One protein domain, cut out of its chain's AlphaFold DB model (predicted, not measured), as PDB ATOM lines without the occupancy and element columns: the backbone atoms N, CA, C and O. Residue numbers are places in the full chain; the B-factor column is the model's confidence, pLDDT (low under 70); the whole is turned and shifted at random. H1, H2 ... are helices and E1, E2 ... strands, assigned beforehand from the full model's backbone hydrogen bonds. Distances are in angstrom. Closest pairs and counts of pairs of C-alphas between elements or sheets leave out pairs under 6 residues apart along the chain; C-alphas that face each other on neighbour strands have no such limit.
ATOM      1  N   ARG A  22     358.326 318.853 270.924       79.44
ATOM      2  CA  ARG A  22     359.040 318.051 271.922       79.44
ATOM      3  C   ARG A  22     359.823 318.968 272.849       79.44
ATOM      4  O   ARG A  22     360.415 319.943 272.388       79.44
ATOM      5  N   ARG A  23     359.855 318.640 274.140       84.62
ATOM      6  CA  ARG A  23     360.763 319.269 275.103       84.62
ATOM      7  C   ARG A  23     361.825 318.267 275.507       84.62
ATOM      8  O   ARG A  23     361.512 317.124 275.826       84.62
ATOM      9  N   ARG A  24     363.070 318.723 275.538       86.88
ATOM     10  CA  ARG A  24     364.182 317.924 276.026       86.88
ATOM     11  C   ARG A  24     364.294 318.028 277.536       86.88
ATOM     12  O   ARG A  24     364.257 319.128 278.086       86.88
ATOM     13  N   ILE A  25     364.440 316.883 278.181       89.88
ATOM     14  CA  ILE A  25     364.558 316.764 279.628       89.88
ATOM     15  C   ILE A  25     365.714 315.838 280.005       89.88
ATOM     16  O   ILE A  25     366.063 314.926 279.254       89.88
ATOM     17  N   ALA A  26     366.279 316.047 281.188       89.88
ATOM     18  CA  ALA A  26     367.178 315.112 281.844       89.88
ATOM     19  C   ALA A  26     366.436 314.401 282.979       89.88
ATOM     20  O   ALA A  26     365.798 315.050 283.803       89.88
ATOM     21  N   LEU A  27     366.538 313.074 283.026       89.81
ATOM     22  CA  LEU A  27     366.054 312.261 284.137       89.81
ATOM     23  C   LEU A  27     367.217 311.480 284.746       89.81
ATOM     24  O   LEU A  27     367.907 310.741 284.041       89.81
ATOM     25  N   LEU A  28     367.428 311.636 286.049       89.19
ATOM     26  CA  LEU A  28     368.573 311.072 286.760       89.19
ATOM     27  C   LEU A  28     368.120 309.981 287.707       89.19
ATOM     28  O   LEU A  28     367.040 310.068 288.282       89.19
ATOM     29  N   GLY A  29     368.980 308.982 287.893       87.31
ATOM     30  CA  GLY A  29     368.777 307.942 288.898       87.31
ATOM     31  C   GLY A  29     368.908 308.445 290.336       87.31
ATOM     32  O   GLY A  29     368.523 307.725 291.248       87.31
ATOM     33  N   GLY A  30     369.437 309.656 290.535       89.31
ATOM     34  CA  GLY A  30     370.071 310.039 291.794       89.31
ATOM     35  C   GLY A  30     371.426 309.343 291.954       89.31
ATOM     36  O   GLY A  30     371.770 308.438 291.187       89.31
ATOM     37  N   ALA A  31     372.231 309.812 292.896       90.88
ATOM     38  CA  ALA A  31     373.558 309.268 293.135       90.88
ATOM     39  C   ALA A  31     373.934 309.402 294.605       90.88
ATOM     40  O   ALA A  31     373.708 310.441 295.226       90.88
ATOM     41  N   CYS A  32     374.559 308.358 295.138       94.06
ATOM     42  CA  CYS A  32     375.159 308.393 296.455       94.06
ATOM     43  C   CYS A  32     376.422 307.547 296.495       94.06
ATOM     44  O   CYS A  32     376.514 306.512 295.835       94.06
ATOM     45  N   GLY A  33     377.403 308.009 297.254       93.88
ATOM     46  CA  GLY A  33     378.655 307.303 297.438       93.88
ATOM     47  C   GLY A  33     379.648 308.155 298.201       93.88
ATOM     48  O   GLY A  33     379.269 309.074 298.919       93.88
ATOM     49  N   THR A  34     380.927 307.867 298.028       94.12
ATOM     50  CA  THR A  34     382.019 308.632 298.650       94.12
ATOM     51  C   THR A  34     382.642 309.607 297.659       94.12
ATOM     52  O   THR A  34     382.468 309.463 296.448       94.12
ATOM     53  N   ALA A  35     383.447 310.556 298.147       89.38
ATOM     54  CA  ALA A  35     384.156 311.516 297.293       89.38
ATOM     55  C   ALA A  35     385.014 310.844 296.197       89.38
ATOM     56  O   ALA A  35     385.244 311.428 295.143       89.38
ATOM     57  N   LYS A  36     385.474 309.606 296.433       88.44
ATOM     58  CA  LYS A  36     386.282 308.815 295.485       88.44
ATOM     59  C   LYS A  36     385.470 307.804 294.676       88.44
ATOM     60  O   LYS A  36     385.957 307.296 293.671       88.44
ATOM     61  N   ARG A  37     384.273 307.441 295.141       90.31
ATOM     62  CA  ARG A  37     383.441 306.381 294.558       90.31
ATOM     63  C   ARG A  37     382.000 306.854 294.527       90.31
ATOM     64  O   ARG A  37     381.201 306.473 295.374       90.31
ATOM     65  N   VAL A  38     381.674 307.681 293.545       90.44
ATOM     66  CA  VAL A  38     380.286 308.018 293.246       90.44
ATOM     67  C   VAL A  38     380.106 308.158 291.745       90.44
ATOM     68  O   VAL A  38     380.957 308.706 291.042       90.44
ATOM     69  N   ARG A  39     378.994 307.611 291.261       91.06
ATOM     70  CA  ARG A  39     378.636 307.598 289.851       91.06
ATOM     71  C   ARG A  39     377.272 308.223 289.666       91.06
ATOM     72  O   ARG A  39     376.302 307.818 290.301       91.06
ATOM     73  N   ILE A  40     377.194 309.166 288.743       89.69
ATOM     74  CA  ILE A  40     375.940 309.780 288.331       89.69
ATOM     75  C   ILE A  40     375.484 309.100 287.054       89.69
ATOM     76  O   ILE A  40     376.231 309.022 286.079       89.69
ATOM     77  N   THR A  41     374.241 308.629 287.054       88.75
ATOM     78  CA  THR A  41     373.617 308.031 285.876       88.75
ATOM     79  C   THR A  41     372.307 308.724 285.546       88.75
ATOM     80  O   THR A  41     371.582 309.206 286.424       88.75
ATOM     81  N   GLY A  42     371.994 308.781 284.258       88.38
ATOM     82  CA  GLY A  42     370.759 309.386 283.791       88.38
ATOM     83  C   GLY A  42     370.538 309.210 282.301       88.38
ATOM     84  O   GLY A  42     371.294 308.536 281.598       88.38
ATOM     85  N   GLN A  43     369.458 309.809 281.822       87.62
ATOM     86  CA  GLN A  43     369.041 309.785 280.427       87.62
ATOM     87  C   GLN A  43     368.612 311.182 280.000       87.62
ATOM     88  O   GLN A  43     368.005 311.920 280.778       87.62
ATOM     89  N   ILE A  44     368.912 311.524 278.749       87.44
ATOM     90  CA  ILE A  44     368.365 312.711 278.096       87.44
ATOM     91  C   ILE A  44     367.270 312.241 277.151       87.44
ATOM     92  O   ILE A  44     367.495 311.354 276.325       87.44
ATOM     93  N   LEU A  45     366.081 312.804 277.310       86.50
ATOM     94  CA  LEU A  45     364.863 312.332 276.671       86.50
ATOM     95  C   LEU A  45     364.139 313.508 276.019       86.50
ATOM     96  O   LEU A  45     364.042 314.583 276.605       86.50
ATOM     97  N   ASP A  46     363.593 313.285 274.834       84.69
ATOM     98  CA  ASP A  46     362.644 314.184 274.196       84.69
ATOM     99  C   ASP A  46     361.228 313.702 274.518       84.69
ATOM    100  O   ASP A  46     360.826 312.617 274.087       84.69
ATOM    101  N   VAL A  47     360.483 314.505 275.284       85.62
ATOM    102  CA  VAL A  47     359.099 314.219 275.686       85.62
ATOM    103  C   VAL A  47     358.098 315.022 274.854       85.62
ATOM    104  O   VAL A  47     358.369 316.185 274.531       85.62
ATOM    105  N   PRO A  48     356.936 314.440 274.504       81.69
ATOM    106  CA  PRO A  48     355.877 315.167 273.812       81.69
ATOM    107  C   PRO A  48     355.307 316.275 274.707       81.69
ATOM    108  O   PRO A  48     355.083 316.078 275.903       81.69
ATOM    109  N   VAL A  49     355.062 317.454 274.129       81.44
ATOM    110  CA  VAL A  49     354.505 318.602 274.858       81.44
ATOM    111  C   VAL A  49     353.421 319.322 274.065       81.44
ATOM    112  O   VAL A  49     353.492 319.468 272.843       81.44
ATOM    113  N   LEU A  50     352.413 319.801 274.792       80.69
ATOM    114  CA  LEU A  50     351.390 320.706 274.272       80.69
ATOM    115  C   LEU A  50     351.896 322.151 274.353       80.69
ATOM    116  O   LEU A  50     352.713 322.475 275.216       80.69
ATOM    117  N   GLN A  51     351.369 323.032 273.497       75.75
ATOM    118  CA  GLN A  51     351.757 324.450 273.476       75.75
ATOM    119  C   GLN A  51     351.540 325.143 274.826       75.75
ATOM    120  O   GLN A  51     352.363 325.958 275.237       75.75
ATOM    121  N   SER A  52     350.454 324.806 275.529       78.31
ATOM    122  CA  SER A  52     350.154 325.330 276.865       78.31
ATOM    123  C   SER A  52     351.278 325.037 277.859       78.31
ATOM    124  O   SER A  52     351.699 325.931 278.584       78.31
ATOM    125  N   HIS A  53     351.841 323.827 277.809       84.44
ATOM    126  CA  HIS A  53     352.856 323.368 278.755       84.44
ATOM    127  C   HIS A  53     354.216 324.050 278.578       84.44
ATOM    128  O   HIS A  53     355.023 324.040 279.508       84.44
ATOM    129  N   LEU A  54     354.516 324.601 277.397       76.75
ATOM    130  CA  LEU A  54     355.826 325.199 277.112       76.75
ATOM    131  C   LEU A  54     356.104 326.441 277.964       76.75
ATOM    132  O   LEU A  54     357.248 326.657 278.355       76.75
ATOM    133  N   ASN A  55     355.065 327.219 278.272       78.81
ATOM    134  CA  ASN A  55     355.182 328.482 279.005       78.81
ATOM    135  C   ASN A  55     354.938 328.333 280.515       78.81
ATOM    136  O   ASN A  55     354.968 329.321 281.247       78.81
ATOM    137  N   GLU A  56     354.664 327.118 280.987       85.94
ATOM    138  CA  GLU A  56     354.435 326.843 282.401       85.94
ATOM    139  C   GLU A  56     355.758 326.597 283.146       85.94
ATOM    140  O   GLU A  56     356.741 326.164 282.536       85.94
ATOM    141  N   PRO A  57     355.798 326.800 284.474       87.38
ATOM    142  CA  PRO A  57     356.856 326.262 285.323       87.38
ATOM    143  C   PRO A  57     356.858 324.730 285.298       87.38
ATOM    144  O   PRO A  57     355.801 324.095 285.238       87.38
ATOM    145  N   TRP A  58     358.047 324.128 285.342       89.62
ATOM    146  CA  TRP A  58     358.218 322.672 285.364       89.62
ATOM    147  C   TRP A  58     358.846 322.240 286.685       89.62
ATOM    148  O   TRP A  58     359.699 322.940 287.229       89.62
ATOM    149  N   SER A  59     358.429 321.087 287.205       89.25
ATOM    150  CA  SER A  59     359.066 320.494 288.379       89.25
ATOM    151  C   SER A  59     360.508 320.089 288.065       89.25
ATOM    152  O   SER A  59     360.836 319.735 286.935       89.25
ATOM    153  N   ARG A  60     361.380 320.147 289.073       87.12
ATOM    154  CA  ARG A  60     362.832 319.990 288.892       87.12
ATOM    155  C   ARG A  60     363.257 318.541 288.639       87.12
ATOM    156  O   ARG A  60     364.097 318.297 287.779       87.12
ATOM    157  N   THR A  61     362.692 317.596 289.388       82.75
ATOM    158  CA  THR A  61     363.066 316.169 289.367       82.75
ATOM    159  C   THR A  61     362.123 315.348 288.495       82.75
ATOM    160  O   THR A  61     362.572 314.636 287.600       82.75
ATOM    161  N   ALA A  62     360.806 315.503 288.674       88.44
ATOM    162  CA  ALA A  62     359.828 314.822 287.826       88.44
ATOM    163  C   ALA A  62     359.782 315.394 286.395       88.44
ATOM    164  O   ALA A  62     359.309 314.721 285.476       88.44
ATOM    165  N   MET A  63     360.288 316.618 286.182       91.56
ATOM    166  CA  MET A  63     360.290 317.311 284.890       91.56
ATOM    167  C   MET A  63     358.882 317.407 284.284       91.56
ATOM    168  O   MET A  63     358.692 317.197 283.087       91.56
ATOM    169  N   LEU A  64     357.873 317.684 285.108       91.62
ATOM    170  CA  LEU A  64     356.472 317.795 284.698       91.62
ATOM    171  C   LEU A  64     356.032 319.262 284.661       91.62
ATOM    172  O   LEU A  64     356.395 320.007 285.570       91.62
ATOM    173  N   PRO A  65     355.205 319.681 283.685       91.06
ATOM    174  CA  PRO A  65     354.505 320.959 283.763       91.06
ATOM    175  C   PRO A  65     353.677 321.036 285.047       91.06
ATOM    176  O   PRO A  65     353.076 320.038 285.462       91.06
ATOM    177  N   GLN A  66     353.589 322.221 285.647       89.88
ATOM    178  CA  GLN A  66     352.834 322.430 286.883       89.88
ATOM    179  C   GLN A  66     351.369 321.974 286.767       89.88
ATOM    180  O   GLN A  66     350.852 321.351 287.698       89.88
ATOM    181  N   SER A  67     350.710 322.202 285.624       89.00
ATOM    182  CA  SER A  67     349.338 321.731 285.371       89.00
ATOM    183  C   SER A  67     349.182 320.203 285.393       89.00
ATOM    184  O   SER A  67     348.104 319.694 285.721       89.00
ATOM    185  N   LEU A  68     350.249 319.455 285.092       90.69
ATOM    186  CA  LEU A  68     350.251 317.992 285.056       90.69
ATOM    187  C   LEU A  68     350.787 317.346 286.333       90.69
ATOM    188  O   LEU A  68     350.575 316.149 286.510       90.69
ATOM    189  N   ALA A  69     351.397 318.099 287.252       88.19
ATOM    190  CA  ALA A  69     352.082 317.565 288.437       88.19
ATOM    191  C   ALA A  69     351.259 316.547 289.256       88.19
ATOM    192  O   ALA A  69     351.814 315.634 289.854       88.19
ATOM    193  N   ARG A  70     349.923 316.668 289.262       89.00
ATOM    194  CA  ARG A  70     349.011 315.728 289.945       89.00
ATOM    195  C   ARG A  70     348.242 314.787 289.017       89.00
ATOM    196  O   ARG A  70     347.737 313.761 289.464       89.00
ATOM    197  N   ARG A  71     348.104 315.148 287.742       91.75
ATOM    198  CA  ARG A  71     347.214 314.472 286.784       91.75
ATOM    199  C   ARG A  71     347.955 313.640 285.748       91.75
ATOM    200  O   ARG A  71     347.297 312.932 284.990       91.75
ATOM    201  N   PHE A  72     349.283 313.731 285.726       91.69
ATOM    202  CA  PHE A  72     350.125 312.991 284.806       91.69
ATOM    203  C   PHE A  72     349.903 311.482 284.937       91.69
ATOM    204  O   PHE A  72     349.706 310.965 286.041       91.69
ATOM    205  N   ARG A  73     349.939 310.804 283.792       89.06
ATOM    206  CA  ARG A  73     349.847 309.351 283.639       89.06
ATOM    207  C   ARG A  73     351.060 308.880 282.848       89.06
ATOM    208  O   ARG A  73     351.460 309.552 281.901       89.06
ATOM    209  N   ALA A  74     351.590 307.702 283.163       84.25
ATOM    210  CA  ALA A  74     352.777 307.175 282.482       84.25
ATOM    211  C   ALA A  74     352.565 306.998 280.964       84.25
ATOM    212  O   ALA A  74     353.486 307.206 280.181       84.25
ATOM    213  N   VAL A  75     351.335 306.693 280.530       80.00
ATOM    214  CA  VAL A  75     350.992 306.603 279.101       80.00
ATOM    215  C   VAL A  75     351.231 307.911 278.332       80.00
ATOM    216  O   VAL A  75     351.399 307.876 277.122       80.00
ATOM    217  N   GLN A  76     351.280 309.070 278.997       82.69
ATOM    218  CA  GLN A  76     351.542 310.352 278.331       82.69
ATOM    219  C   GLN A  76     353.007 310.522 277.906       82.69
ATOM    220  O   GLN A  76     353.295 311.399 277.099       82.69
ATOM    221  N   ASP A  77     353.914 309.661 278.378       79.62
ATOM    222  CA  ASP A  77     355.269 309.535 277.827       79.62
ATOM    223  C   ASP A  77     355.303 308.639 276.565       79.62
ATOM    224  O   ASP A  77     356.375 308.242 276.101       79.62
ATOM    225  N   ALA A  78     354.148 308.322 275.962       71.88
ATOM    226  CA  ALA A  78     354.076 307.718 274.633       71.88
ATOM    227  C   ALA A  78     354.885 308.540 273.621       71.88
ATOM    228  O   ALA A  78     354.648 309.733 273.443       71.88
ATOM    229  N   GLY A  79     355.828 307.910 272.920       71.38
ATOM    230  CA  GLY A  79     356.675 308.626 271.965       71.38
ATOM    231  C   GLY A  79     357.814 309.421 272.607       71.38
ATOM    232  O   GLY A  79     358.418 310.251 271.923       71.38
ATOM    233  N   ILE A  80     358.143 309.152 273.877       80.19
ATOM    234  CA  ILE A  80     359.418 309.562 274.465       80.19
ATOM    235  C   ILE A  80     360.571 308.958 273.659       80.19
ATOM    236  O   ILE A  80     360.581 307.765 273.350       80.19
ATOM    237  N   ASN A  81     361.545 309.786 273.290       79.69
ATOM    238  CA  ASN A  81     362.700 309.337 272.520       79.69
ATOM    239  C   ASN A  81     363.991 309.679 273.254       79.69
ATOM    240  O   ASN A  81     364.175 310.826 273.654       79.69
ATOM    241  N   PRO A  82     364.910 308.722 273.423       81.75
ATOM    242  CA  PRO A  82     366.199 309.045 273.989       81.75
ATOM    243  C   PRO A  82     367.083 309.809 273.005       81.75
ATOM    244  O   PRO A  82     367.158 309.480 271.819       81.75
ATOM    245  N   VAL A  83     367.829 310.770 273.537       79.88
ATOM    246  CA  VAL A  83     368.801 311.572 272.795       79.88
ATOM    247  C   VAL A  83     370.147 310.857 272.812       79.88
ATOM    248  O   VAL A  83     370.630 310.440 273.867       79.88
ATOM    249  N   ARG A  84     370.757 310.686 271.637       77.62
ATOM    250  CA  ARG A  84     372.035 309.976 271.484       77.62
ATOM    251  C   ARG A  84     373.205 310.947 271.514       77.62
ATOM    252  O   ARG A  84     373.160 311.978 270.856       77.62
ATOM    253  N   GLY A  85     374.255 310.579 272.245       75.31
ATOM    254  CA  GLY A  85     375.490 311.362 272.344       75.31
ATOM    255  C   GLY A  85     375.338 312.819 272.814       75.31
ATOM    256  O   GLY A  85     376.078 313.657 272.301       75.31
ATOM    257  N   PRO A  86     374.426 313.164 273.749       80.50
ATOM    258  CA  PRO A  86     374.337 314.534 274.238       80.50
ATOM    259  C   PRO A  86     375.649 314.949 274.919       80.50
ATOM    260  O   PRO A  86     376.224 314.178 275.695       80.50
ATOM    261  N   ARG A  87     376.086 316.183 274.652       85.31
ATOM    262  CA  ARG A  87     377.142 316.859 275.412       85.31
ATOM    263  C   ARG A  87     376.509 317.699 276.507       85.31
ATOM    264  O   ARG A  87     375.638 318.533 276.235       85.31
ATOM    265  N   LEU A  88     376.936 317.443 277.733       88.94
ATOM    266  CA  LEU A  88     376.322 317.985 278.933       88.94
ATOM    267  C   LEU A  88     377.320 318.833 279.714       88.94
ATOM    268  O   LEU A  88     378.504 318.509 279.792       88.94
ATOM    269  N   ARG A  89     376.792 319.875 280.351       91.75
ATOM    270  CA  ARG A  89     377.406 320.541 281.494       91.75
ATOM    271  C   ARG A  89     376.585 320.206 282.729       91.75
ATOM    272  O   ARG A  89     375.359 320.320 282.702       91.75
ATOM    273  N   ILE A  90     377.256 319.815 283.804       92.50
ATOM    274  CA  ILE A  90     376.645 319.622 285.115       92.50
ATOM    275  C   ILE A  90     377.219 320.658 286.065       92.50
ATOM    276  O   ILE A  90     378.421 320.724 286.300       92.50
ATOM    277  N   GLU A  91     376.341 321.475 286.611       94.56
ATOM    278  CA  GLU A  91     376.651 322.455 287.634       94.56
ATOM    279  C   GLU A  91     376.218 321.875 288.980       94.56
ATOM    280  O   GLU A  91     375.076 321.448 289.143       94.56
ATOM    281  N   VAL A  92     377.143 321.807 289.933       95.12
ATOM    282  CA  VAL A  92     376.896 321.252 291.266       95.12
ATOM    283  C   VAL A  92     376.585 322.407 292.208       95.12
ATOM    284  O   VAL A  92     377.422 323.285 292.396       95.12
ATOM    285  N   LEU A  93     375.392 322.413 292.794       95.69
ATOM    286  CA  LEU A  93     374.924 323.387 293.781       95.69
ATOM    287  C   LEU A  93     374.736 322.702 295.140       95.69
ATOM    288  O   LEU A  93     374.589 321.481 295.205       95.69
ATOM    289  N   HIS A  94     374.693 323.475 296.223       93.38
ATOM    290  CA  HIS A  94     374.282 322.943 297.523       93.38
ATOM    291  C   HIS A  94     372.788 322.581 297.512       93.38
ATOM    292  O   HIS A  94     371.993 323.225 296.825       93.38
ATOM    293  N   ALA A  95     372.388 321.534 298.234       89.75
ATOM    294  CA  ALA A  95     370.997 321.067 298.217       89.75
ATOM    295  C   ALA A  95     369.978 322.071 298.796       89.75
ATOM    296  O   ALA A  95     368.811 322.032 298.412       89.75
ATOM    297  N   ASP A  96     370.412 322.975 299.675       87.94
ATOM    298  CA  ASP A  96     369.607 324.012 300.337       87.94
ATOM    299  C   ASP A  96     369.436 325.299 299.508       87.94
ATOM    300  O   ASP A  96     368.799 326.251 299.954       87.94
ATOM    301  N   THR A  97     369.963 325.320 298.283       89.31
ATOM    302  CA  THR A  97     369.866 326.451 297.353       89.31
ATOM    303  C   THR A  97     368.402 326.838 297.073       89.31
ATOM    304  O   THR A  97     367.628 326.040 296.530       89.31
ATOM    305  N   GLU A  98     368.018 328.085 297.378       86.94
ATOM    306  CA  GLU A  98     366.646 328.590 297.189       86.94
ATOM    307  C   GLU A  98     366.311 328.855 295.711       86.94
ATOM    308  O   GLU A  98     365.208 328.536 295.240       86.94
ATOM    309  N   HIS A  99     367.269 329.397 294.950       89.69
ATOM    310  CA  HIS A  99     367.087 329.808 293.559       89.69
ATOM    311  C   HIS A  99     368.059 329.076 292.624       89.69
ATOM    312  O   HIS A  99     368.862 329.696 291.926       89.69
ATOM    313  N   PRO A 100     367.959 327.739 292.506       89.00
ATOM    314  CA  PRO A 100     368.925 326.933 291.767       89.00
ATOM    315  C   PRO A 100     368.965 327.223 290.269       89.00
ATOM    316  O   PRO A 100     369.898 326.793 289.607       89.00
ATOM    317  N   GLU A 101     367.997 327.956 289.719       86.81
ATOM    318  CA  GLU A 101     368.016 328.419 288.328       86.81
ATOM    319  C   GLU A 101     369.062 329.533 288.105       86.81
ATOM    320  O   GLU A 101     369.584 329.682 287.002       86.81
ATOM    321  N   THR A 102     369.357 330.327 289.140       87.94
ATOM    322  CA  THR A 102     370.188 331.544 289.065       87.94
ATOM    323  C   THR A 102     371.416 331.503 289.958       87.94
ATOM    324  O   THR A 102     372.387 332.207 289.681       87.94
ATOM    325  N   ASP A 103     371.384 330.693 291.011       91.50
ATOM    326  CA  ASP A 103     372.453 330.639 291.996       91.50
ATOM    327  C   ASP A 103     373.741 330.077 291.384       91.50
ATOM    328  O   ASP A 103     373.731 329.263 290.444       91.50
ATOM    329  N   ALA A 104     374.867 330.583 291.893       92.50
ATOM    330  CA  ALA A 104     376.191 330.215 291.422       92.50
ATOM    331  C   ALA A 104     376.530 328.784 291.875       92.50
ATOM    332  O   ALA A 104     376.328 328.453 293.046       92.50
ATOM    333  N   PRO A 105     377.058 327.932 290.983       94.38
ATOM    334  CA  PRO A 105     377.425 326.581 291.363       94.38
ATOM    335  C   PRO A 105     378.683 326.558 292.231       94.38
ATOM    336  O   PRO A 105     379.600 327.357 292.051       94.38
ATOM    337  N   PHE A 106     378.742 325.575 293.125       92.44
ATOM    338  CA  PHE A 106     379.933 325.222 293.890       92.44
ATOM    339  C   PHE A 106     381.069 324.760 292.965       92.44
ATOM    340  O   PHE A 106     382.217 325.170 293.122       92.44
ATOM    341  N   THR A 107     380.752 323.924 291.972       93.56
ATOM    342  CA  THR A 107     381.690 323.516 290.919       93.56
ATOM    343  C   THR A 107     380.956 323.199 289.619       93.56
ATOM    344  O   THR A 107     379.753 322.937 289.614       93.56
ATOM    345  N   VAL A 108     381.690 323.202 288.508       93.00
ATOM    346  CA  VAL A 108     381.167 322.908 287.173       93.00
ATOM    347  C   VAL A 108     381.936 321.744 286.568       93.00
ATOM    348  O   VAL A 108     383.166 321.742 286.539       93.00
ATOM    349  N   TRP A 109     381.201 320.759 286.072       90.75
ATOM    350  CA  TRP A 109     381.707 319.614 285.329       90.75
ATOM    351  C   TRP A 109     381.267 319.771 283.878       90.75
ATOM    352  O   TRP A 109     380.085 319.632 283.554       90.75
ATOM    353  N   ASP A 110     382.209 320.149 283.019       87.06
ATOM    354  CA  ASP A 110     381.926 320.508 281.631       87.06
ATOM    355  C   ASP A 110     382.346 319.409 280.651       87.06
ATOM    356  O   ASP A 110     383.118 318.508 280.977       87.06
ATOM    357  N   ASP A 111     381.824 319.521 279.435       79.38
ATOM    358  CA  ASP A 111     382.112 318.655 278.297       79.38
ATOM    359  C   ASP A 111     381.917 317.153 278.557       79.38
ATOM    360  O   ASP A 111     382.682 316.279 278.125       79.38
ATOM    361  N   ILE A 112     380.846 316.836 279.278       80.88
ATOM    362  CA  ILE A 112     380.514 315.466 279.620       80.88
ATOM    363  C   ILE A 112     379.886 314.791 278.410       80.88
ATOM    364  O   ILE A 112     378.815 315.173 277.931       80.88
ATOM    365  N   HIS A 113     380.548 313.736 277.950       75.75
ATOM    366  CA  HIS A 113     380.081 312.909 276.853       75.75
ATOM    367  C   HIS A 113     379.353 311.688 277.405       75.75
ATOM    368  O   HIS A 113     379.946 310.865 278.106       75.75
ATOM    369  N   ALA A 114     378.080 311.528 277.046       64.12
ATOM    370  CA  ALA A 114     377.358 310.291 277.313       64.12
ATOM    371  C   ALA A 114     378.030 309.119 276.568       64.12
ATOM    372  O   ALA A 114     377.812 308.910 275.372       64.12
ATOM    373  N   LYS A 115     378.885 308.353 277.258       55.22
ATOM    374  CA  LYS A 115     379.456 307.110 276.727       55.22
ATOM    375  C   LYS A 115     378.357 306.043 276.702       55.22
ATOM    376  O   LYS A 115     377.920 305.585 277.750       55.22
ATOM    377  N   GLY A 116     377.950 305.626 275.502       51.19
ATOM    378  CA  GLY A 116     377.040 304.494 275.300       51.19
ATOM    379  C   GLY A 116     375.579 304.885 275.062       51.19
ATOM    380  O   GLY A 116     374.807 305.107 275.987       51.19
ATOM    381  N   GLY A 117     375.165 304.866 273.794       62.88
ATOM    382  CA  GLY A 117     373.753 304.843 273.408       62.88
ATOM    383  C   GLY A 117     372.925 306.035 273.903       62.88
ATOM    384  O   GLY A 117     373.081 307.150 273.412       62.88
ATOM    385  N   THR A 118     371.970 305.753 274.790       66.81
ATOM    386  CA  THR A 118     370.831 306.610 275.168       66.81
ATOM    387  C   THR A 118     370.849 307.065 276.631       66.81
ATOM    388  O   THR A 118     369.946 307.772 277.077       66.81
ATOM    389  N   SER A 119     371.861 306.647 277.390       77.56
ATOM    390  CA  SER A 119     372.076 306.985 278.799       77.56
ATOM    391  C   SER A 119     373.480 307.541 278.990       77.56
ATOM    392  O   SER A 119     374.391 307.192 278.244       77.56
ATOM    393  N   PHE A 120     373.672 308.365 280.013       82.69
ATOM    394  CA  PHE A 120     374.994 308.808 280.437       82.69
ATOM    395  C   PHE A 120     375.358 308.197 281.790       82.69
ATOM    396  O   PHE A 120     374.493 307.931 282.627       82.69
ATOM    397  N   SER A 121     376.655 307.987 281.984       86.75
ATOM    398  CA  SER A 121     377.260 307.547 283.235       86.75
ATOM    399  C   SER A 121     378.538 308.341 283.444       86.75
ATOM    400  O   SER A 121     379.355 308.436 282.528       86.75
ATOM    401  N   ILE A 122     378.689 308.916 284.629       85.56
ATOM    402  CA  ILE A 122     379.760 309.850 284.964       85.56
ATOM    403  C   ILE A 122     380.338 309.411 286.297       85.56
ATOM    404  O   ILE A 122     379.614 309.383 287.292       85.56
ATOM    405  N   ASP A 123     381.620 309.068 286.320       87.31
ATOM    406  CA  ASP A 123     382.332 308.794 287.560       87.31
ATOM    407  C   ASP A 123     382.836 310.136 288.112       87.31
ATOM    408  O   ASP A 123     383.671 310.797 287.502       87.31
ATOM    409  N   ALA A 124     382.299 310.585 289.251       82.94
ATOM    410  CA  ALA A 124     382.593 311.924 289.778       82.94
ATOM    411  C   ALA A 124     384.067 312.114 290.171       82.94
ATOM    412  O   ALA A 124     384.530 313.242 290.292       82.94
ATOM    413  N   VAL A 125     384.803 311.012 290.347       81.56
ATOM    414  CA  VAL A 125     386.246 311.001 290.618       81.56
ATOM    415  C   VAL A 125     387.073 311.611 289.481       81.56
ATOM    416  O   VAL A 125     388.198 312.045 289.714       81.56
ATOM    417  N   ASP A 126     386.513 311.688 288.270       85.19
ATOM    418  CA  ASP A 126     387.146 312.347 287.124       85.19
ATOM    419  C   ASP A 126     387.148 313.889 287.260       85.19
ATOM    420  O   ASP A 126     387.748 314.590 286.443       85.19
ATOM    421  N   PHE A 127     386.491 314.428 288.292       86.75
ATOM    422  CA  PHE A 127     386.318 315.857 288.553       86.75
ATOM    423  C   PHE A 127     386.842 316.243 289.948       86.75
ATOM    424  O   PHE A 127     387.142 315.366 290.763       86.75
ATOM    425  N   PRO A 128     386.978 317.552 290.263       86.31
ATOM    426  CA  PRO A 128     387.391 317.984 291.593       86.31
ATOM    427  C   PRO A 128     386.526 317.343 292.691       86.31
ATOM    428  O   PRO A 128     385.296 317.341 292.564       86.31
ATOM    429  N   PRO A 129     387.146 316.804 293.757       85.81
ATOM    430  CA  PRO A 129     386.433 316.040 294.768       85.81
ATOM    431  C   PRO A 129     385.423 316.922 295.499       85.81
ATOM    432  O   PRO A 129     385.720 318.055 295.883       85.81
ATOM    433  N   LEU A 130     384.237 316.369 295.724       90.56
ATOM    434  CA  LEU A 130     383.194 317.014 296.508       90.56
ATOM    435  C   LEU A 130     383.339 316.619 297.984       90.56
ATOM    436  O   LEU A 130     383.507 315.429 298.271       90.56
ATOM    437  N   PRO A 131     383.270 317.572 298.931       93.06
ATOM    438  CA  PRO A 131     383.215 317.227 300.346       93.06
ATOM    439  C   PRO A 131     381.921 316.459 300.675       93.06
ATOM    440  O   PRO A 131     380.944 316.554 299.922       93.06
ATOM    441  N   PRO A 132     381.877 315.709 301.792       95.31
ATOM    442  CA  PRO A 132     380.644 315.085 302.254       95.31
ATOM    443  C   PRO A 132     379.520 316.114 302.397       95.31
ATOM    444  O   PRO A 132     379.737 317.207 302.920       95.31
ATOM    445  N   GLY A 133     378.331 315.775 301.912       94.56
ATOM    446  CA  GLY A 133     377.193 316.681 301.879       94.56
ATOM    447  C   GLY A 133     376.147 316.304 300.839       94.56
ATOM    448  O   GLY A 133     376.265 315.308 300.120       94.56
ATOM    449  N   GLU A 134     375.109 317.126 300.767       94.69
ATOM    450  CA  GLU A 134     374.022 317.001 299.803       94.69
ATOM    451  C   GLU A 134     374.124 318.085 298.740       94.69
ATOM    452  O   GLU A 134     374.329 319.265 299.035       94.69
ATOM    453  N   TYR A 135     373.926 317.671 297.495       94.75
ATOM    454  CA  TYR A 135     374.071 318.520 296.330       94.75
ATOM    455  C   TYR A 135     372.878 318.385 295.394       94.75
ATOM    456  O   TYR A 135     372.321 317.301 295.183       94.75
ATOM    457  N   LEU A 136     372.540 319.510 294.775       94.81
ATOM    458  CA  LEU A 136     371.640 319.581 293.642       94.81
ATOM    459  C   LEU A 136     372.473 319.719 292.367       94.81
ATOM    460  O   LEU A 136     373.343 320.575 292.260       94.81
ATOM    461  N   LEU A 137     372.195 318.880 291.383       94.50
ATOM    462  CA  LEU A 137     372.838 318.906 290.078       94.50
ATOM    463  C   LEU A 137     371.932 319.659 289.112       94.50
ATOM    464  O   LEU A 137     370.816 319.205 288.867       94.50
ATOM    465  N   ARG A 138     372.401 320.770 288.548       94.56
ATOM    466  CA  ARG A 138     371.745 321.483 287.445       94.56
ATOM    467  C   ARG A 138     372.376 321.041 286.134       94.56
ATOM    468  O   ARG A 138     373.588 321.139 285.956       94.56
ATOM    469  N   ILE A 139     371.561 320.521 285.223       92.38
ATOM    470  CA  ILE A 139     372.052 319.873 284.005       92.38
ATOM    471  C   ILE A 139     371.670 320.699 282.803       92.38
ATOM    472  O   ILE A 139     370.491 320.963 282.569       92.38
ATOM    473  N   SER A 140     372.679 321.030 282.012       91.38
ATOM    474  CA  SER A 140     372.547 321.851 280.824       91.38
ATOM    475  C   SER A 140     373.056 321.111 279.593       91.38
ATOM    476  O   SER A 140     374.074 320.422 279.634       91.38
ATOM    477  N   LEU A 141     372.358 321.276 278.473       87.69
ATOM    478  CA  LEU A 141     372.873 320.900 277.160       87.69
ATOM    479  C   LEU A 141     373.708 322.030 276.591       87.69
ATOM    480  O   LEU A 141     373.265 323.181 276.586       87.69
ATOM    481  N   LEU A 142     374.876 321.676 276.062       84.88
ATOM    482  CA  LEU A 142     375.775 322.642 275.445       84.88
ATOM    483  C   LEU A 142     375.236 323.151 274.101       84.88
ATOM    484  O   LEU A 142     374.719 322.378 273.289       84.88
ATOM    485  N   ALA A 143     375.412 324.450 273.841       70.12
ATOM    486  CA  ALA A 143     374.838 325.155 272.687       70.12
ATOM    487  C   ALA A 143     375.194 324.551 271.310       70.12
ATOM    488  O   ALA A 143     374.369 324.502 270.402       70.12
ATOM    489  N   VAL A 144     376.425 324.066 271.121       66.25
ATOM    490  CA  VAL A 144     376.832 323.451 269.841       66.25
ATOM    491  C   VAL A 144     376.052 322.157 269.580       66.25
ATOM    492  O   VAL A 144     375.671 321.877 268.442       66.25
ATOM    493  N   GLU A 145     375.781 321.386 270.633       67.50
ATOM    494  CA  GLU A 145     375.024 320.142 270.521       67.50
ATOM    495  C   GLU A 145     373.524 320.411 270.371       67.50
ATOM    496  O   GLU A 145     372.858 319.741 269.581       67.50
ATOM    497  N   SER A 146     372.993 321.438 271.047       57.91
ATOM    498  CA  SER A 146     371.596 321.852 270.868       57.91
ATOM    499  C   SER A 146     371.309 322.265 269.416       57.91
ATOM    500  O   SER A 146     370.296 321.839 268.861       57.91
ATOM    501  N   ILE A 147     372.232 322.984 268.758       59.97
ATOM    502  CA  ILE A 147     372.123 323.370 267.339       59.97
ATOM    503  C   ILE A 147     372.184 322.151 266.406       59.97
ATOM    504  O   ILE A 147     371.328 322.015 265.530       59.97
ATOM    505  N   ARG A 148     373.175 321.259 266.561       61.81
ATOM    506  CA  ARG A 148     373.317 320.071 265.693       61.81
ATOM    507  C   ARG A 148     372.100 319.158 265.795       61.81
ATOM    508  O   ARG A 148     371.587 318.682 264.779       61.81
ATOM    509  N   GLN A 149     371.636 318.923 267.016       61.78
ATOM    510  CA  GLN A 149     370.484 318.071 267.244       61.78
ATOM    511  C   GLN A 149     369.221 318.705 266.648       61.78
ATOM    512  O   GLN A 149     368.480 318.022 265.955       61.78
ATOM    513  N   HIS A 150     369.051 320.024 266.774       61.31
ATOM    514  CA  HIS A 150     367.968 320.749 266.112       61.31
ATOM    515  C   HIS A 150     368.014 320.651 264.577       61.31
ATOM    516  O   HIS A 150     366.979 320.440 263.957       61.31
ATOM    517  N   MET A 151     369.185 320.772 263.937       58.22
ATOM    518  CA  MET A 151     369.297 320.573 262.480       58.22
ATOM    519  C   MET A 151     368.864 319.165 262.059       58.22
ATOM    520  O   MET A 151     368.258 318.994 261.003       58.22
ATOM    521  N   THR A 152     369.149 318.170 262.901       60.34
ATOM    522  CA  THR A 152     368.679 316.796 262.701       60.34
ATOM    523  C   THR A 152     367.160 316.728 262.848       60.34
ATOM    524  O   THR A 152     366.491 316.219 261.959       60.34
ATOM    525  N   ASP A 153     366.602 317.308 263.911       55.94
ATOM    526  CA  ASP A 153     365.165 317.292 264.209       55.94
ATOM    527  C   ASP A 153     364.332 318.062 263.154       55.94
ATOM    528  O   ASP A 153     363.256 317.605 262.763       55.94
ATOM    529  N   LEU A 154     364.853 319.172 262.612       56.53
ATOM    530  CA  LEU A 154     364.256 319.922 261.494       56.53
ATOM    531  C   LEU A 154     364.199 319.113 260.196       56.53
ATOM    532  O   LEU A 154     363.265 319.276 259.413       56.53
ATOM    533  N   ALA A 155     365.175 318.237 259.951       55.62
ATOM    534  CA  ALA A 155     365.139 317.349 258.792       55.62
ATOM    535  C   ALA A 155     363.996 316.318 258.886       55.62
ATOM    536  O   ALA A 155     363.619 315.735 257.870       55.62
ATOM    537  N   TYR A 156     363.424 316.120 260.082       49.56
ATOM    538  CA  TYR A 156     362.321 315.196 260.339       49.56
ATOM    539  C   TYR A 156     360.941 315.866 260.471       49.56
ATOM    540  O   TYR A 156     359.943 315.147 260.426       49.56
ATOM    541  N   LEU A 157     360.833 317.201 260.586       44.56
ATOM    542  CA  LEU A 157     359.547 317.913 260.691       44.56
ATOM    543  C   LEU A 157     359.571 319.290 260.009       44.56
ATOM    544  O   LEU A 157     360.342 320.177 260.365       44.56
ATOM    545  N   GLY A 158     358.651 319.486 259.062       49.03
ATOM    546  CA  GLY A 158     358.390 320.768 258.412       49.03
ATOM    547  C   GLY A 158     357.189 321.490 259.014       49.03
ATOM    548  O   GLY A 158     356.143 321.499 258.387       49.03
ATOM    549  N   THR A 159     357.325 322.112 260.183       39.38
ATOM    550  CA  THR A 159     356.450 323.208 260.649       39.38
ATOM    551  C   THR A 159     357.102 323.922 261.832       39.38
ATOM    552  O   THR A 159     357.792 323.322 262.648       39.38
ATOM    553  N   GLY A 160     356.966 325.247 261.841       44.53
ATOM    554  CA  GLY A 160     357.831 326.156 262.579       44.53
ATOM    555  C   GLY A 160     357.587 326.309 264.081       44.53
ATOM    556  O   GLY A 160     356.666 325.764 264.679       44.53
ATOM    557  N   SER A 161     358.427 327.198 264.614       42.62
ATOM    558  CA  SER A 161     358.555 327.719 265.980       42.62
ATOM    559  C   SER A 161     359.282 326.828 266.994       42.62
ATOM    560  O   SER A 161     358.702 326.009 267.692       42.62
ATOM    561  N   SER A 162     360.579 327.098 267.166       43.47
ATOM    562  CA  SER A 162     361.234 326.928 268.462       43.47
ATOM    563  C   SER A 162     362.295 328.016 268.670       43.47
ATOM    564  O   SER A 162     363.071 328.345 267.774       43.47
ATOM    565  N   GLN A 163     362.285 328.629 269.854       44.50
ATOM    566  CA  GLN A 163     363.344 329.517 270.329       44.50
ATOM    567  C   GLN A 163     364.507 328.649 270.834       44.50
ATOM    568  O   GLN A 163     364.597 328.391 272.031       44.50
ATOM    569  N   TYR A 164     365.392 328.177 269.954       48.75
ATOM    570  CA  TYR A 164     366.664 327.604 270.407       48.75
ATOM    571  C   TYR A 164     367.753 328.673 270.408       48.75
ATOM    572  O   TYR A 164     368.050 329.316 269.402       48.75
ATOM    573  N   SER A 165     368.296 328.894 271.602       46.69
ATOM    574  CA  SER A 165     369.295 329.909 271.910       46.69
ATOM    575  C   SER A 165     370.692 329.420 271.524       46.69
ATOM    576  O   SER A 165     371.007 328.246 271.693       46.69
ATOM    577  N   GLN A 166     371.584 330.330 271.120       54.94
ATOM    578  CA  GLN A 166     373.037 330.079 271.048       54.94
ATOM    579  C   GLN A 166     373.679 329.880 272.444       54.94
ATOM    580  O   GLN A 166     374.892 330.002 272.595       54.94
ATOM    581  N   LYS A 167     372.871 329.633 273.480       64.69
ATOM    582  CA  LYS A 167     373.277 329.495 274.877       64.69
ATOM    583  C   LYS A 167     372.952 328.099 275.382       64.69
ATOM    584  O   LYS A 167     372.002 327.462 274.922       64.69
ATOM    585  N   ASP A 168     373.725 327.668 276.368       78.19
ATOM    586  CA  ASP A 168     373.480 326.421 277.077       78.19
ATOM    587  C   ASP A 168     372.077 326.437 277.696       78.19
ATOM    588  O   ASP A 168     371.599 327.472 278.167       78.19
ATOM    589  N   THR A 169     371.387 325.302 277.627       83.88
ATOM    590  CA  THR A 169     369.976 325.200 278.023       83.88
ATOM    591  C   THR A 169     369.828 324.209 279.164       83.88
ATOM    592  O   THR A 169     370.175 323.042 278.991       83.88
ATOM    593  N   VAL A 170     369.278 324.654 280.297       88.88
ATOM    594  CA  VAL A 170     368.963 323.773 281.430       88.88
ATOM    595  C   VAL A 170     367.858 322.801 281.019       88.88
ATOM    596  O   VAL A 170     366.790 323.205 280.557       88.88
ATOM    597  N   VAL A 171     368.121 321.511 281.188       89.19
ATOM    598  CA  VAL A 171     367.212 320.421 280.814       89.19
ATOM    599  C   VAL A 171     366.737 319.592 281.994       89.19
ATOM    600  O   VAL A 171     365.864 318.751 281.817       89.19
ATOM    601  N   GLY A 172     367.248 319.819 283.197       91.31
ATOM    602  CA  GLY A 172     366.682 319.218 284.395       91.31
ATOM    603  C   GLY A 172     367.624 319.246 285.576       91.31
ATOM    604  O   GLY A 172     368.722 319.807 285.507       91.31
ATOM    605  N   TYR A 173     367.165 318.618 286.652       92.75
ATOM    606  CA  TYR A 173     367.891 318.545 287.905       92.75
ATOM    607  C   TYR A 173     368.040 317.105 288.388       92.75
ATOM    608  O   TYR A 173     367.238 316.229 288.066       92.75
ATOM    609  N   GLY A 174     369.065 316.861 289.198       91.88
ATOM    610  CA  GLY A 174     369.241 315.603 289.914       91.88
ATOM    611  C   GLY A 174     369.808 315.820 291.305       91.88
ATOM    612  O   GLY A 174     370.256 316.911 291.640       91.88
ATOM    613  N   LYS A 175     369.780 314.773 292.122       92.50
ATOM    614  CA  LYS A 175     370.303 314.795 293.489       92.50
ATOM    615  C   LYS A 175     371.593 313.990 293.558       92.50
ATOM    616  O   LYS A 175     371.709 312.953 292.901       92.50
ATOM    617  N   LEU A 176     372.535 314.470 294.358       94.31
ATOM    618  CA  LEU A 176     373.778 313.782 294.676       94.31
ATOM    619  C   LEU A 176     374.034 313.897 296.175       94.31
ATOM    620  O   LEU A 176     374.072 315.000 296.713       94.31
ATOM    621  N   ARG A 177     374.269 312.769 296.837       95.31
ATOM    622  CA  ARG A 177     374.744 312.737 298.217       95.31
ATOM    623  C   ARG A 177     376.153 312.159 298.273       95.31
ATOM    624  O   ARG A 177     376.426 311.101 297.719       95.31
ATOM    625  N   VAL A 178     377.055 312.859 298.945       95.81
ATOM    626  CA  VAL A 178     378.421 312.396 299.192       95.81
ATOM    627  C   VAL A 178     378.550 312.094 300.677       95.81
ATOM    628  O   VAL A 178     378.350 312.968 301.516       95.81
ATOM    629  N   LEU A 179     378.865 310.850 301.006       96.38
ATOM    630  CA  LEU A 179     379.113 310.380 302.360       96.38
ATOM    631  C   LEU A 179     380.607 310.473 302.681       96.38
ATOM    632  O   LEU A 179     381.460 310.407 301.788       96.38
ATOM    633  N   ALA A 180     380.920 310.616 303.966       95.69
ATOM    634  CA  ALA A 180     382.291 310.509 304.443       95.69
ATOM    635  C   ALA A 180     382.820 309.074 304.243       95.69
ATOM    636  O   ALA A 180     382.053 308.112 304.295       95.69
ATOM    637  N   ASP A 181     384.126 308.925 303.999       92.88
ATOM    638  CA  ASP A 181     384.758 307.609 303.786       92.88
ATOM    639  C   ASP A 181     384.609 306.689 305.022       92.88
ATOM    640  O   ASP A 181     384.577 305.466 304.879       92.88
TER     641      ASP A 181
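Overview. This is residues 22 to 181 of the 520 residues of an uncharacterized protein of Leptonema illini DSM 21528 (UniProt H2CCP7). Two sheets lie face to face as a sandwich: a curled, strongly twisted sheet of E2, E8, E7, E4 and E5 like part of a barrel, and a smaller sheet of E1, E3 and E6. The helix H3 sits at one end of the long axis and only grazes the larger sheet, residues 154 to 161 stick out there, and the short helices H1 and H2 are joined by a long loop. The 160 printed residues hold three named helices and eight named strands, in the order E1 E2 E3 H1 H2 E4 E5 E6 E7 H3 E8, a mixed class. The larger sheet is mixed, in the order just given; the smaller is antiparallel. The whole is compact but elongated, with a radius of gyration of the C-alphas of 16.1 A and spans of 53 by 34 by 28 A.

Along the chain. Find C-alpha 22 at (359.040, 318.051, 271.922), where E1, residues 22 to 28, begins; it runs on at 33 degrees into E2, residues 31 to 34. E3, residues 39 to 49, is 30.5 A long; H1 is residues 51 to 54 and H2 residues 74 to 77. Next come E4, residues 87 to 94, 23.1 A; E5, residues 107 to 113; E6, residues 119 to 123; and E7, residues 133 to 141, 25.4 A. H3, residues 143 to 154, starts at C-alpha 143 at (374.838, 325.155, 272.687) and is 16.3 A long. E8, residues 169 to 179, 29.9 A, bends by 60 degrees at residue 172 and ends at C-alpha 179 at (379.113, 310.380, 302.360).

Arrangement. In the larger sheet, look for N 177 and O 31, 2.9 A, in parallel E2 and E8; N 137 and O 174, 2.8 A, in antiparallel E8 and E7; N 91 and O 138, 2.8 A, in antiparallel E7 and E4; and N 90 and O 109, 2.8 A, in the hairpin E4 and E5. In the smaller, N 25 and O 45 of E1 and E3 are 2.8 A apart, and N 40 and O 122 of E3 and E6 2.8 A. The sheets' planes are 30 degrees apart; the closest C-alphas of E1 and E8, Ile 25 and Val 171, are 4.7 A apart. H2 only grazes the smaller sheet; its closest C-alphas to E3 are Asp 77 and Val 47, 6.4 A. H1 is only just not on that sheet, with 4 pairs of C-alphas within 10 A. In H3 every O i to N i+4 pair is within hydrogen-bond range; H1 and H2 are too short for such a pair.

Size, cuts and confidence. The farthest C-alphas, Gly 158 and Asp 181, are 54.1 A apart. The printed part has no cut; the links H1 to H2, E4 to E5 and H3 to E8 are long. Mean pLDDT of the printed part is 81.7; residues 114 to 118 and 144 to 167 are under 70.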